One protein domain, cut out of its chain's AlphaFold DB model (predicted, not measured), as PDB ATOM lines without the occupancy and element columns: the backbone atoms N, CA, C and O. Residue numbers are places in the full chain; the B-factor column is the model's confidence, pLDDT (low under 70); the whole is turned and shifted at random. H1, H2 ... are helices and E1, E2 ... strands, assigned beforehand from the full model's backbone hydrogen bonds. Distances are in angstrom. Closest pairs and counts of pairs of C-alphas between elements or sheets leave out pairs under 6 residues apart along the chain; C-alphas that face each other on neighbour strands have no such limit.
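What this domain is: This is residues 3 to 94 of the 129 residues of an uncharacterized protein of Blastocatellia bacterium (UniProt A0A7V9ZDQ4). The model is a wide, open V: one arm is a narrow two-stranded ribbon, the other a helical hairpin of H2 and H3, and the short helix H1 makes the corner. In the ribbon, E1 pairs with E4 nearer the corner and the hairpin of E2 and E3 makes the far end. The 92 printed residues hold four named strands and then three named helices, E1 E2 E3 E4 H1 H2 H3, of mixed class, with two separate antiparallel sheets, E1 - E4 and E2 - E3. The whole is only just loose, close to extended, with a radius of gyration of the C-alphas of 18.2 A and spans of 45 by 42 by 24 A.

Where its parts are: E1, residues 3 to 5, begins at C-alpha 3 (320.243, 537.437, 370.989). E2 is residues 10 to 14, 11.9 A long, E3 residues 18 to 22, 12.9 A, and E4 residues 25 to 28. H1 is residues 32 to 39, 10.4 A. H2, residues 42 to 66, runs 36.0 A from C-alpha 42 (298.833, 540.808, 373.100). H3, residues 74 to 86, 18.0 A, ends at C-alpha 86 (301.868, 545.745, 396.628).

How they stand to each other: E1 and E4 are antiparallel at 133 degrees, with N 4 and O 26 3.0 A apart, within hydrogen-bond range. E2 and E3, a hairpin, are antiparallel at 157 degrees, with N 14 and O 18 at 2.8 A. E3 runs on into E4 across two residues, at 43 degrees. H1 and H2 touch only at the corner, about perpendicular at 90 degrees, closest at the C-alphas of Ala 39 and Ala 45, 5.1 A. H2, with residues 57 to 65 alone, touches H3, closest at the C-alphas of Ala 57 and Ser 85, 4.6 A; this helical hairpin runs opposite ways at a shallow tilt of 26 degrees. E4 and H2 are apart. In H1, H2 and H3 every O i to N i+4 pair is within hydrogen-bond range.

The domain as a whole: The C-alphas farthest apart, of Gln 37 and Asp 71, are 49.6 A apart. The printed part has no cut and no long link. Its mean pLDDT is 86.2; residue 7 and residues 91 to 94 are under 70.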
ATOM      1  N   PHE A   3     319.814 538.434 370.022       87.62
ATOM      2  CA  PHE A   3     320.243 537.437 370.989       87.62
ATOM      3  C   PHE A   3     321.487 537.970 371.687       87.62
ATOM      4  O   PHE A   3     322.458 538.349 371.035       87.62
ATOM      5  N   VAL A   4     321.425 538.073 373.010       83.50
ATOM      6  CA  VAL A   4     322.528 538.600 373.815       83.50
ATOM      7  C   VAL A   4     323.137 537.450 374.599       83.50
ATOM      8  O   VAL A   4     322.420 536.719 375.287       83.50
ATOM      9  N   LYS A   5     324.460 537.292 374.498       83.56
ATOM     10  CA  LYS A   5     325.205 536.358 375.345       83.56
ATOM     11  C   LYS A   5     325.039 536.766 376.796       83.56
ATOM     12  O   LYS A   5     325.311 537.903 377.177       83.56
ATOM     13  N   THR A   6     324.574 535.833 377.608       77.38
ATOM     14  CA  THR A   6     324.401 536.081 379.031       77.38
ATOM     15  C   THR A   6     325.764 535.981 379.691       77.38
ATOM     16  O   THR A   6     326.336 534.902 379.755       77.38
ATOM     17  N   GLU A   7     326.270 537.090 380.233       69.19
ATOM     18  CA  GLU A   7     327.558 537.116 380.945       69.19
ATOM     19  C   GLU A   7     327.580 536.209 382.183       69.19
ATOM     20  O   GLU A   7     328.636 535.985 382.765       69.19
ATOM     21  N   ASN A   8     326.414 535.741 382.639       74.38
ATOM     22  CA  ASN A   8     326.245 534.747 383.690       74.38
ATOM     23  C   ASN A   8     325.867 533.402 383.058       74.38
ATOM     24  O   ASN A   8     324.687 533.228 382.740       74.38
ATOM     25  N   PRO A   9     326.819 532.468 382.887       78.19
ATOM     26  CA  PRO A   9     326.493 531.139 382.402       78.19
ATOM     27  C   PRO A   9     325.527 530.432 383.353       78.19
ATOM     28  O   PRO A   9     325.511 530.676 384.564       78.19
ATOM     29  N   ILE A  10     324.722 529.529 382.802       82.69
ATOM     30  CA  ILE A  10     323.864 528.657 383.601       82.69
ATOM     31  C   ILE A  10     324.763 527.645 384.301       82.69
ATOM     32  O   ILE A  10     325.452 526.868 383.641       82.69
ATOM     33  N   THR A  11     324.722 527.637 385.632       85.94
ATOM     34  CA  THR A  11     325.471 526.682 386.452       85.94
ATOM     35  C   THR A  11     324.542 525.634 387.045       85.94
ATOM     36  O   THR A  11     323.537 525.981 387.671       85.94
ATOM     37  N   THR A  12     324.885 524.356 386.911       89.12
ATOM     38  CA  THR A  12     324.179 523.266 387.594       89.12
ATOM     39  C   THR A  12     325.124 522.116 387.917       89.12
ATOM     40  O   THR A  12     326.177 521.973 387.300       89.12
ATOM     41  N   LYS A  13     324.741 521.272 388.877       90.50
ATOM     42  CA  LYS A  13     325.465 520.038 389.183       90.50
ATOM     43  C   LYS A  13     324.788 518.874 388.470       90.50
ATOM     44  O   LYS A  13     323.726 518.417 388.886       90.50
ATOM     45  N   HIS A  14     325.398 518.403 387.389       91.50
ATOM     46  CA  HIS A  14     324.946 517.216 386.681       91.50
ATOM     47  C   HIS A  14     325.350 515.956 387.459       91.50
ATOM     48  O   HIS A  14     326.519 515.828 387.832       91.50
ATOM     49  N   PRO A  15     324.438 514.986 387.663       88.06
ATOM     50  CA  PRO A  15     324.722 513.788 388.457       88.06
ATOM     51  C   PRO A  15     325.962 513.001 388.009       88.06
ATOM     52  O   PRO A  15     326.629 512.398 388.842       88.06
ATOM     53  N   GLN A  16     326.276 513.014 386.710       90.31
ATOM     54  CA  GLN A  16     327.384 512.241 386.124       90.31
ATOM     55  C   GLN A  16     328.571 513.095 385.667       90.31
ATOM     56  O   GLN A  16     329.692 512.608 385.634       90.31
ATOM     57  N   LEU A  17     328.326 514.353 385.285       83.12
ATOM     58  CA  LEU A  17     329.343 515.219 384.670       83.12
ATOM     59  C   LEU A  17     329.906 516.242 385.664       83.12
ATOM     60  O   LEU A  17     330.800 517.004 385.318       83.12
ATOM     61  N   GLY A  18     329.399 516.251 386.901       90.44
ATOM     62  CA  GLY A  18     329.825 517.192 387.926       90.44
ATOM     63  C   GLY A  18     329.270 518.592 387.683       90.44
ATOM     64  O   GLY A  18     328.124 518.757 387.265       90.44
ATOM     65  N   GLU A  19     330.056 519.609 388.017       90.81
ATOM     66  CA  GLU A  19     329.665 521.004 387.828       90.81
ATOM     67  C   GLU A  19     329.740 521.380 386.346       90.81
ATOM     68  O   GLU A  19     330.781 521.252 385.707       90.81
ATOM     69  N   LEU A  20     328.615 521.840 385.801       87.62
ATOM     70  CA  LEU A  20     328.507 522.345 384.439       87.62
ATOM     71  C   LEU A  20     328.229 523.843 384.471       87.62
ATOM     72  O   LEU A  20     327.397 524.307 385.253       87.62
ATOM     73  N   SER A  21     328.894 524.567 383.575       88.44
ATOM     74  CA  SER A  21     328.702 525.993 383.324       88.44
ATOM     75  C   SER A  21     328.572 526.198 381.819       88.44
ATOM     76  O   SER A  21     329.482 525.828 381.077       88.44
ATOM     77  N   VAL A  22     327.441 526.740 381.362       88.19
ATOM     78  CA  VAL A  22     327.147 526.904 379.930       88.19
ATOM     79  C   VAL A  22     326.758 528.344 379.621       88.19
ATOM     80  O   VAL A  22     325.810 528.874 380.209       88.19
ATOM     81  N   ASP A  23     327.461 528.952 378.667       88.25
ATOM     82  CA  ASP A  23     327.086 530.243 378.098       88.25
ATOM     83  C   ASP A  23     325.862 530.083 377.200       88.25
ATOM     84  O   ASP A  23     325.799 529.189 376.353       88.25
ATOM     85  N   VAL A  24     324.883 530.968 377.374       87.31
ATOM     86  CA  VAL A  24     323.638 530.942 376.605       87.31
ATOM     87  C   VAL A  24     323.332 532.303 376.007       87.31
ATOM     88  O   VAL A  24     323.555 533.351 376.620       87.31
ATOM     89  N   GLU A  25     322.781 532.272 374.804       88.38
ATOM     90  CA  GLU A  25     322.257 533.442 374.116       88.38
ATOM     91  C   GLU A  25     320.755 533.549 374.376       88.38
ATOM     92  O   GLU A  25     320.000 532.606 374.139       88.38
ATOM     93  N   VAL A  26     320.320 534.691 374.907       89.12
ATOM     94  CA  VAL A  26     318.931 534.912 375.328       89.12
ATOM     95  C   VAL A  26     318.298 535.983 374.440       89.12
ATOM     96  O   VAL A  26     318.929 537.025 374.223       89.12
ATOM     97  N   PRO A  27     317.071 535.767 373.928       88.31
ATOM     98  CA  PRO A  27     316.371 536.775 373.143       88.31
ATOM     99  C   PRO A  27     316.093 538.025 373.983       88.31
ATOM    100  O   PRO A  27     315.658 537.945 375.132       88.31
ATOM    101  N   GLN A  28     316.336 539.188 373.390       88.81
ATOM    102  CA  GLN A  28     316.023 540.504 373.930       88.81
ATOM    103  C   GLN A  28     315.185 541.258 372.898       88.81
ATOM    104  O   GLN A  28     315.578 541.390 371.733       88.81
ATOM    105  N   VAL A  29     314.025 541.725 373.347       91.75
ATOM    106  CA  VAL A  29     313.102 542.552 372.568       91.75
ATOM    107  C   VAL A  29     313.453 544.024 372.770       91.75
ATOM    108  O   VAL A  29     313.821 544.434 373.870       91.75
ATOM    109  N   GLU A  30     313.371 544.814 371.707       89.38
ATOM    110  CA  GLU A  30     313.764 546.228 371.678       89.38
ATOM    111  C   GLU A  30     312.558 547.172 371.553       89.38
ATOM    112  O   GLU A  30     312.701 548.383 371.710       89.38
ATOM    113  N   SER A  31     311.363 546.626 371.306       91.19
ATOM    114  CA  SER A  31     310.105 547.374 371.209       91.19
ATOM    115  C   SER A  31     308.923 546.577 371.765       91.19
ATOM    116  O   SER A  31     308.996 545.357 371.941       91.19
ATOM    117  N   VAL A  32     307.816 547.273 372.035       89.25
ATOM    118  CA  VAL A  32     306.569 546.647 372.505       89.25
ATOM    119  C   VAL A  32     305.965 545.776 371.406       89.25
ATOM    120  O   VAL A  32     305.513 544.668 371.677       89.25
ATOM    121  N   GLU A  33     306.004 546.241 370.160       93.50
ATOM    122  CA  GLU A  33     305.506 545.516 368.992       93.50
ATOM    123  C   GLU A  33     306.244 544.189 368.824       93.50
ATOM    124  O   GLU A  33     305.629 543.139 368.644       93.50
ATOM    125  N   GLU A  34     307.568 544.222 368.955       92.69
ATOM    126  CA  GLU A  34     308.395 543.026 368.919       92.69
ATOM    127  C   GLU A  34     308.118 542.084 370.095       92.69
ATOM    128  O   GLU A  34     308.105 540.865 369.918       92.69
ATOM    129  N   PHE A  35     307.861 542.623 371.288       92.94
ATOM    130  CA  PHE A  35     307.475 541.814 372.441       92.94
ATOM    131  C   PHE A  35     306.142 541.093 372.224       92.94
ATOM    132  O   PHE A  35     306.037 539.898 372.499       92.94
ATOM    133  N   VAL A  36     305.140 541.784 371.676       93.62
ATOM    134  CA  VAL A  36     303.844 541.182 371.335       93.62
ATOM    135  C   VAL A  36     304.005 540.101 370.265       93.62
ATOM    136  O   VAL A  36     303.420 539.027 370.394       93.62
ATOM    137  N   GLN A  37     304.832 540.345 369.245       92.69
ATOM    138  CA  GLN A  37     305.151 539.338 368.227       92.69
ATOM    139  C   GLN A  37     305.843 538.113 368.834       92.69
ATOM    140  O   GLN A  37     305.464 536.986 368.526       92.69
ATOM    141  N   PHE A  38     306.814 538.319 369.728       93.19
ATOM    142  CA  PHE A  38     307.508 537.238 370.429       93.19
ATOM    143  C   PHE A  38     306.568 536.401 371.299       93.19
ATOM    144  O   PHE A  38     306.655 535.176 371.309       93.19
ATOM    145  N   ALA A  39     305.651 537.059 372.010       92.12
ATOM    146  CA  ALA A  39     304.659 536.398 372.847       92.12
ATOM    147  C   ALA A  39     303.538 535.711 372.038       92.12
ATOM    148  O   ALA A  39     302.729 534.978 372.606       92.12
ATOM    149  N   GLY A  40     303.462 535.954 370.726       92.00
ATOM    150  CA  GLY A  40     302.464 535.401 369.810       92.00
ATOM    151  C   GLY A  40     301.107 536.113 369.829       92.00
ATOM    152  O   GLY A  40     300.350 536.004 368.867       92.00
ATOM    153  N   SER A  41     300.789 536.861 370.889       93.88
ATOM    154  CA  SER A  41     299.600 537.713 370.978       93.88
ATOM    155  C   SER A  41     299.745 538.764 372.084       93.88
ATOM    156  O   SER A  41     300.589 538.644 372.976       93.88
ATOM    157  N   ALA A  42     298.887 539.789 372.051       94.25
ATOM    158  CA  ALA A  42     298.833 540.808 373.100       94.25
ATOM    159  C   ALA A  42     298.408 540.219 374.459       94.25
ATOM    160  O   ALA A  42     298.967 540.590 375.491       94.25
ATOM    161  N   ASP A  43     297.485 539.255 374.464       94.94
ATOM    162  CA  ASP A  43     297.022 538.595 375.691       94.94
ATOM    163  C   ASP A  43     298.138 537.769 376.343       94.94
ATOM    164  O   ASP A  43     298.353 537.846 377.555       94.94
ATOM    165  N   SER A  44     298.906 537.027 375.539       94.12
ATOM    166  CA  SER A  44     300.069 536.271 376.015       94.12
ATOM    167  C   SER A  44     301.168 537.194 376.544       94.12
ATOM    168  O   SER A  44     301.780 536.900 377.572       94.12
ATOM    169  N   ALA A  45     301.396 538.332 375.879       92.38
ATOM    170  CA  ALA A  45     302.339 539.355 376.324       92.38
ATOM    171  C   ALA A  45     301.942 539.932 377.694       92.38
ATOM    172  O   ALA A  45     302.777 540.036 378.596       92.38
ATOM    173  N   LEU A  46     300.657 540.248 377.879       92.88
ATOM    174  CA  LEU A  46     300.130 540.759 379.141       92.88
ATOM    175  C   LEU A  46     300.246 539.720 380.266       92.88
ATOM    176  O   LEU A  46     300.685 540.049 381.369       92.88
ATOM    177  N   LEU A  47     299.908 538.459 379.984       94.44
ATOM    178  CA  LEU A  47     300.052 537.363 380.943       94.44
ATOM    179  C   LEU A  47     301.514 537.181 381.373       94.44
ATOM    180  O   LEU A  47     301.794 537.027 382.563       94.44
ATOM    181  N   PHE A  48     302.452 537.240 380.424       93.25
ATOM    182  CA  PHE A  48     303.882 537.163 380.716       93.25
ATOM    183  C   PHE A  48     304.333 538.294 381.646       93.25
ATOM    184  O   PHE A  48     304.991 538.030 382.654       93.25
ATOM    185  N   ILE A  49     303.949 539.541 381.347       91.19
ATOM    186  CA  ILE A  49     304.291 540.705 382.178       91.19
ATOM    187  C   ILE A  49     303.731 540.540 383.592       91.19
ATOM    188  O   ILE A  49     304.470 540.715 384.560       91.19
ATOM    189  N   ASN A  50     302.463 540.149 383.727       91.31
ATOM    190  CA  ASN A  50     301.832 539.966 385.033       91.31
ATOM    191  C   ASN A  50     302.546 538.893 385.868       91.31
ATOM    192  O   ASN A  50     302.857 539.131 387.035       91.31
ATOM    193  N   ASN A  51     302.898 537.757 385.260       92.31
ATOM    194  CA  ASN A  51     303.649 536.693 385.934       92.31
ATOM    195  C   ASN A  51     305.060 537.147 386.350       92.31
ATOM    196  O   ASN A  51     305.549 536.788 387.429       92.31
ATOM    197  N   ALA A  52     305.728 537.942 385.507       90.38
ATOM    198  CA  ALA A  52     307.045 538.495 385.806       90.38
ATOM    199  C   ALA A  52     306.985 539.497 386.972       90.38
ATOM    200  O   ALA A  52     307.801 539.410 387.892       90.38
ATOM    201  N   ILE A  53     305.993 540.397 386.970       90.00
ATOM    202  CA  ILE A  53     305.724 541.351 388.055       90.00
ATOM    203  C   ILE A  53     305.450 540.605 389.359       90.00
ATOM    204  O   ILE A  53     306.099 540.880 390.365       90.00
ATOM    205  N   GLU A  54     304.552 539.619 389.343       91.06
ATOM    206  CA  GLU A  54     304.205 538.829 390.525       91.06
ATOM    207  C   GLU A  54     305.435 538.126 391.117       91.06
ATOM    208  O   GLU A  54     305.679 538.169 392.328       91.06
ATOM    209  N   THR A  55     306.246 537.501 390.261       91.19
ATOM    210  CA  THR A  55     307.471 536.808 390.679       91.19
ATOM    211  C   THR A  55     308.476 537.776 391.297       91.19
ATOM    212  O   THR A  55     309.051 537.489 392.351       91.19
ATOM    213  N   ALA A  56     308.688 538.933 390.669       87.81
ATOM    214  CA  ALA A  56     309.632 539.932 391.149       87.81
ATOM    215  C   ALA A  56     309.173 540.588 392.463       87.81
ATOM    216  O   ALA A  56     309.970 540.679 393.399       87.81
ATOM    217  N   ALA A  57     307.888 540.930 392.584       86.25
ATOM    218  CA  ALA A  57     307.287 541.442 393.814       86.25
ATOM    219  C   ALA A  57     307.466 540.455 394.982       86.25
ATOM    220  O   ALA A  57     307.980 540.815 396.045       86.25
ATOM    221  N   LYS A  58     307.157 539.168 394.755       89.44
ATOM    222  CA  LYS A  58     307.385 538.094 395.738       89.44
ATOM    223  C   LYS A  58     308.854 537.974 396.136       89.44
ATOM    224  O   LYS A  58     309.153 537.734 397.305       89.44
ATOM    225  N   ASN A  59     309.784 538.139 395.196       87.81
ATOM    226  CA  ASN A  59     311.216 538.103 395.494       87.81
ATOM    227  C   ASN A  59     311.669 539.300 396.344       87.81
ATOM    228  O   ASN A  59     312.481 539.107 397.250       87.81
ATOM    229  N   GLY A  60     311.109 540.494 396.126       84.19
ATOM    230  CA  GLY A  60     311.310 541.651 397.009       84.19
ATOM    231  C   GLY A  60     310.814 541.387 398.436       84.19
ATOM    232  O   GLY A  60     311.545 541.602 399.409       84.19
ATOM    233  N   GLY A  61     309.619 540.805 398.573       86.06
ATOM    234  CA  GLY A  61     309.090 540.352 399.864       86.06
ATOM    235  C   GLY A  61     309.985 539.306 400.547       86.06
ATOM    236  O   GLY A  61     310.344 539.451 401.715       86.06
ATOM    237  N   ARG A  62     310.443 538.284 399.813       88.31
ATOM    238  CA  ARG A  62     311.381 537.265 400.329       88.31
ATOM    239  C   ARG A  62     312.711 537.859 400.784       88.31
ATOM    240  O   ARG A  62     313.251 537.420 401.795       88.31
ATOM    241  N   ALA A  63     313.245 538.843 400.062       83.50
ATOM    242  CA  ALA A  63     314.467 539.531 400.467       83.50
ATOM    243  C   ALA A  63     314.282 540.283 401.794       83.50
ATOM    244  O   ALA A  63     315.190 540.280 402.622       83.50
ATOM    245  N   THR A  64     313.094 540.851 402.022       84.56
ATOM    246  CA  THR A  64     312.735 541.504 403.291       84.56
ATOM    247  C   THR A  64     312.735 540.504 404.448       84.56
ATOM    248  O   THR A  64     313.323 540.788 405.485       84.56
ATOM    249  N   LEU A  65     312.161 539.311 404.246       86.62
ATOM    250  CA  LEU A  65     312.191 538.218 405.229       86.62
ATOM    251  C   LEU A  65     313.618 537.730 405.509       86.62
ATOM    252  O   LEU A  65     314.008 537.570 406.658       86.62
ATOM    253  N   ARG A  66     314.415 537.515 404.458       88.44
ATOM    254  CA  ARG A  66     315.787 536.998 404.573       88.44
ATOM    255  C   ARG A  66     316.731 537.944 405.320       88.44
ATOM    256  O   ARG A  66     317.665 537.477 405.957       88.44
ATOM    257  N   ASN A  67     316.513 539.252 405.201       82.12
ATOM    258  CA  ASN A  67     317.369 540.276 405.801       82.12
ATOM    259  C   ASN A  67     316.843 540.770 407.159       82.12
ATOM    260  O   ASN A  67     317.384 541.731 407.706       82.12
ATOM    261  N   ALA A  68     315.769 540.173 407.674       86.69
ATOM    262  CA  ALA A  68     315.211 540.541 408.962       86.69
ATOM    263  C   ALA A  68     316.125 540.091 410.117       86.69
ATOM    264  O   ALA A  68     316.708 539.006 410.044       86.69
ATOM    265  N   PRO A  69     316.251 540.896 411.187       85.75
ATOM    266  CA  PRO A  69     316.939 540.464 412.394       85.75
ATOM    267  C   PRO A  69     316.168 539.326 413.083       85.75
ATOM    268  O   PRO A  69     314.959 539.180 412.913       85.75
ATOM    269  N   ALA A  70     316.878 538.484 413.838       83.56
ATOM    270  CA  ALA A  70     316.318 537.257 414.417       83.56
ATOM    271  C   ALA A  70     315.209 537.506 415.461       83.56
ATOM    272  O   ALA A  70     314.399 536.622 415.714       83.56
ATOM    273  N   ASP A  71     315.178 538.700 416.049       89.00
ATOM    274  CA  ASP A  71     314.212 539.177 417.038       89.00
ATOM    275  C   ASP A  71     313.126 540.086 416.433       89.00
ATOM    276  O   ASP A  71     312.368 540.721 417.163       89.00
ATOM    277  N   ALA A  72     313.041 540.164 415.102       85.50
ATOM    278  CA  ALA A  72     312.087 541.037 414.439       85.50
ATOM    279  C   ALA A  72     310.632 540.677 414.771       85.50
ATOM    280  O   ALA A  72     310.234 539.508 414.766       85.50
ATOM    281  N   ASN A  73     309.813 541.709 414.968       91.75
ATOM    282  CA  ASN A  73     308.375 541.551 415.121       91.75
ATOM    283  C   ASN A  73     307.760 541.024 413.812       91.75
ATOM    284  O   ASN A  73     307.861 541.655 412.759       91.75
ATOM    285  N   VAL A  74     307.108 539.862 413.890       90.50
ATOM    286  CA  VAL A  74     306.496 539.173 412.745       90.50
ATOM    287  C   VAL A  74     305.382 540.005 412.103       90.50
ATOM    288  O   VAL A  74     305.242 539.977 410.877       90.50
ATOM    289  N   ASP A  75     304.624 540.769 412.891       89.50
ATOM    290  CA  ASP A  75     303.515 541.582 412.385       89.50
ATOM    291  C   ASP A  75     304.040 542.759 411.554       89.50
ATOM    292  O   ASP A  75     303.647 542.928 410.397       89.50
ATOM    293  N   GLU A  76     305.030 543.489 412.077       87.12
ATOM    294  CA  GLU A  76     305.707 544.576 411.354       87.12
ATOM    295  C   GLU A  76     306.397 544.064 410.085       87.12
ATOM    296  O   GLU A  76     306.366 544.706 409.029       87.12
ATOM    297  N   LEU A  77     306.993 542.869 410.150       87.81
ATOM    298  CA  LEU A  77     307.609 542.249 408.985       87.81
ATOM    299  C   LEU A  77     306.583 541.892 407.914       87.81
ATOM    300  O   LEU A  77     306.836 542.080 406.723       87.81
ATOM    301  N   THR A  78     305.432 541.375 408.331       90.75
ATOM    302  CA  THR A  78     304.342 540.994 407.434       90.75
ATOM    303  C   THR A  78     303.763 542.222 406.740       90.75
ATOM    304  O   THR A  78     303.553 542.193 405.524       90.75
ATOM    305  N   GLU A  79     303.554 543.318 407.472       90.25
ATOM    306  CA  GLU A  79     303.126 544.594 406.895       90.25
ATOM    307  C   GLU A  79     304.146 545.125 405.888       90.25
ATOM    308  O   GLU A  79     303.784 545.488 404.764       90.25
ATOM    309  N   LYS A  80     305.435 545.077 406.235       84.81
ATOM    310  CA  LYS A  80     306.516 545.507 405.345       84.81
ATOM    311  C   LYS A  80     306.580 544.671 404.068       84.81
ATOM    312  O   LYS A  80     306.679 545.227 402.978       84.81
ATOM    313  N   VAL A  81     306.471 543.346 404.171       89.19
ATOM    314  CA  VAL A  81     306.418 542.442 403.009       89.19
ATOM    315  C   VAL A  81     305.207 542.749 402.126       89.19
ATOM    316  O   VAL A  81     305.340 542.767 400.897       89.19
ATOM    317  N   ARG A  82     304.038 543.010 402.726       88.38
ATOM    318  CA  ARG A  82     302.820 543.378 401.990       88.38
ATOM    319  C   ARG A  82     302.984 544.695 401.245       88.38
ATOM    320  O   ARG A  82     302.652 544.729 400.066       88.38
ATOM    321  N   SER A  83     303.510 545.734 401.894       86.00
ATOM    322  CA  SER A  83     303.766 547.022 401.236       86.00
ATOM    323  C   SER A  83     304.765 546.858 400.092       86.00
ATOM    324  O   SER A  83     304.429 547.171 398.959       86.00
ATOM    325  N   VAL A  84     305.924 546.229 400.325       83.69
ATOM    326  CA  VAL A  84     306.938 546.009 399.274       83.69
ATOM    327  C   VAL A  84     306.376 545.250 398.071       83.69
ATOM    328  O   VAL A  84     306.722 545.558 396.934       83.69
ATOM    329  N   SER A  85     305.518 544.255 398.303       85.44
ATOM    330  CA  SER A  85     304.932 543.466 397.213       85.44
ATOM    331  C   SER A  85     303.825 544.221 396.474       85.44
ATOM    332  O   SER A  85     303.722 544.104 395.258       85.44
ATOM    333  N   LYS A  86     302.987 544.979 397.195       85.62
ATOM    334  CA  LYS A  86     301.868 545.745 396.628       85.62
ATOM    335  C   LYS A  86     302.352 546.961 395.843       85.62
ATOM    336  O   LYS A  86     301.826 547.243 394.773       85.62
ATOM    337  N   ASP A  87     303.351 547.644 396.381       83.31
ATOM    338  CA  ASP A  87     303.922 548.868 395.824       83.31
ATOM    339  C   ASP A  87     305.099 548.557 394.881       83.31
ATOM    340  O   ASP A  87     305.844 549.453 394.483       83.31
ATOM    341  N   TYR A  88     305.290 547.278 394.524       83.38
ATOM    342  CA  TYR A  88     306.328 546.867 393.591       83.38
ATOM    343  C   TYR A  88     306.105 547.536 392.234       83.38
ATOM    344  O   TYR A  88     305.127 547.277 391.532       83.38
ATOM    345  N   ALA A  89     307.083 548.343 391.839       79.81
ATOM    346  CA  ALA A  89     307.221 548.852 390.492       79.81
ATOM    347  C   ALA A  89     308.502 548.261 389.888       79.81
ATOM    348  O   ALA A  89     309.560 548.331 390.523       79.81
ATOM    349  N   PRO A  90     308.450 547.687 388.673       70.06
ATOM    350  CA  PRO A  90     309.664 547.337 387.956       70.06
ATOM    351  C   PRO A  90     310.444 548.625 387.663       70.06
ATOM    352  O   PRO A  90     310.075 549.412 386.796       70.06
ATOM    353  N   GLY A  91     311.500 548.870 388.438       65.50
ATOM    354  CA  GLY A  91     312.436 549.963 388.196       65.50
ATOM    355  C   GLY A  91     313.388 549.645 387.043       65.50
ATOM    356  O   GLY A  91     313.590 548.484 386.682       65.50
ATOM    357  N   THR A  92     314.043 550.673 386.501       45.31
ATOM    358  CA  THR A  92     315.214 550.532 385.621       45.31
ATOM    359  C   THR A  92     316.429 550.093 386.440       45.31
ATOM    360  O   THR A  92     317.414 550.819 386.563       45.31
ATOM    361  N   THR A  93     316.359 548.937 387.090       45.62
ATOM    362  CA  THR A  93     317.484 548.433 387.873       45.62
ATOM    363  C   THR A  93     318.489 547.831 386.898       45.62
ATOM    364  O   THR A  93     318.311 546.709 386.421       45.62
ATOM    365  N   GLN A  94     319.547 548.578 386.569       42.66
ATOM    366  CA  GLN A  94     320.730 547.983 385.955       42.66
ATOM    367  C   GLN A  94     321.217 546.865 386.881       42.66
ATOM    368  O   GLN A  94     321.385 547.071 388.084       42.66
TER     369      GLN A  94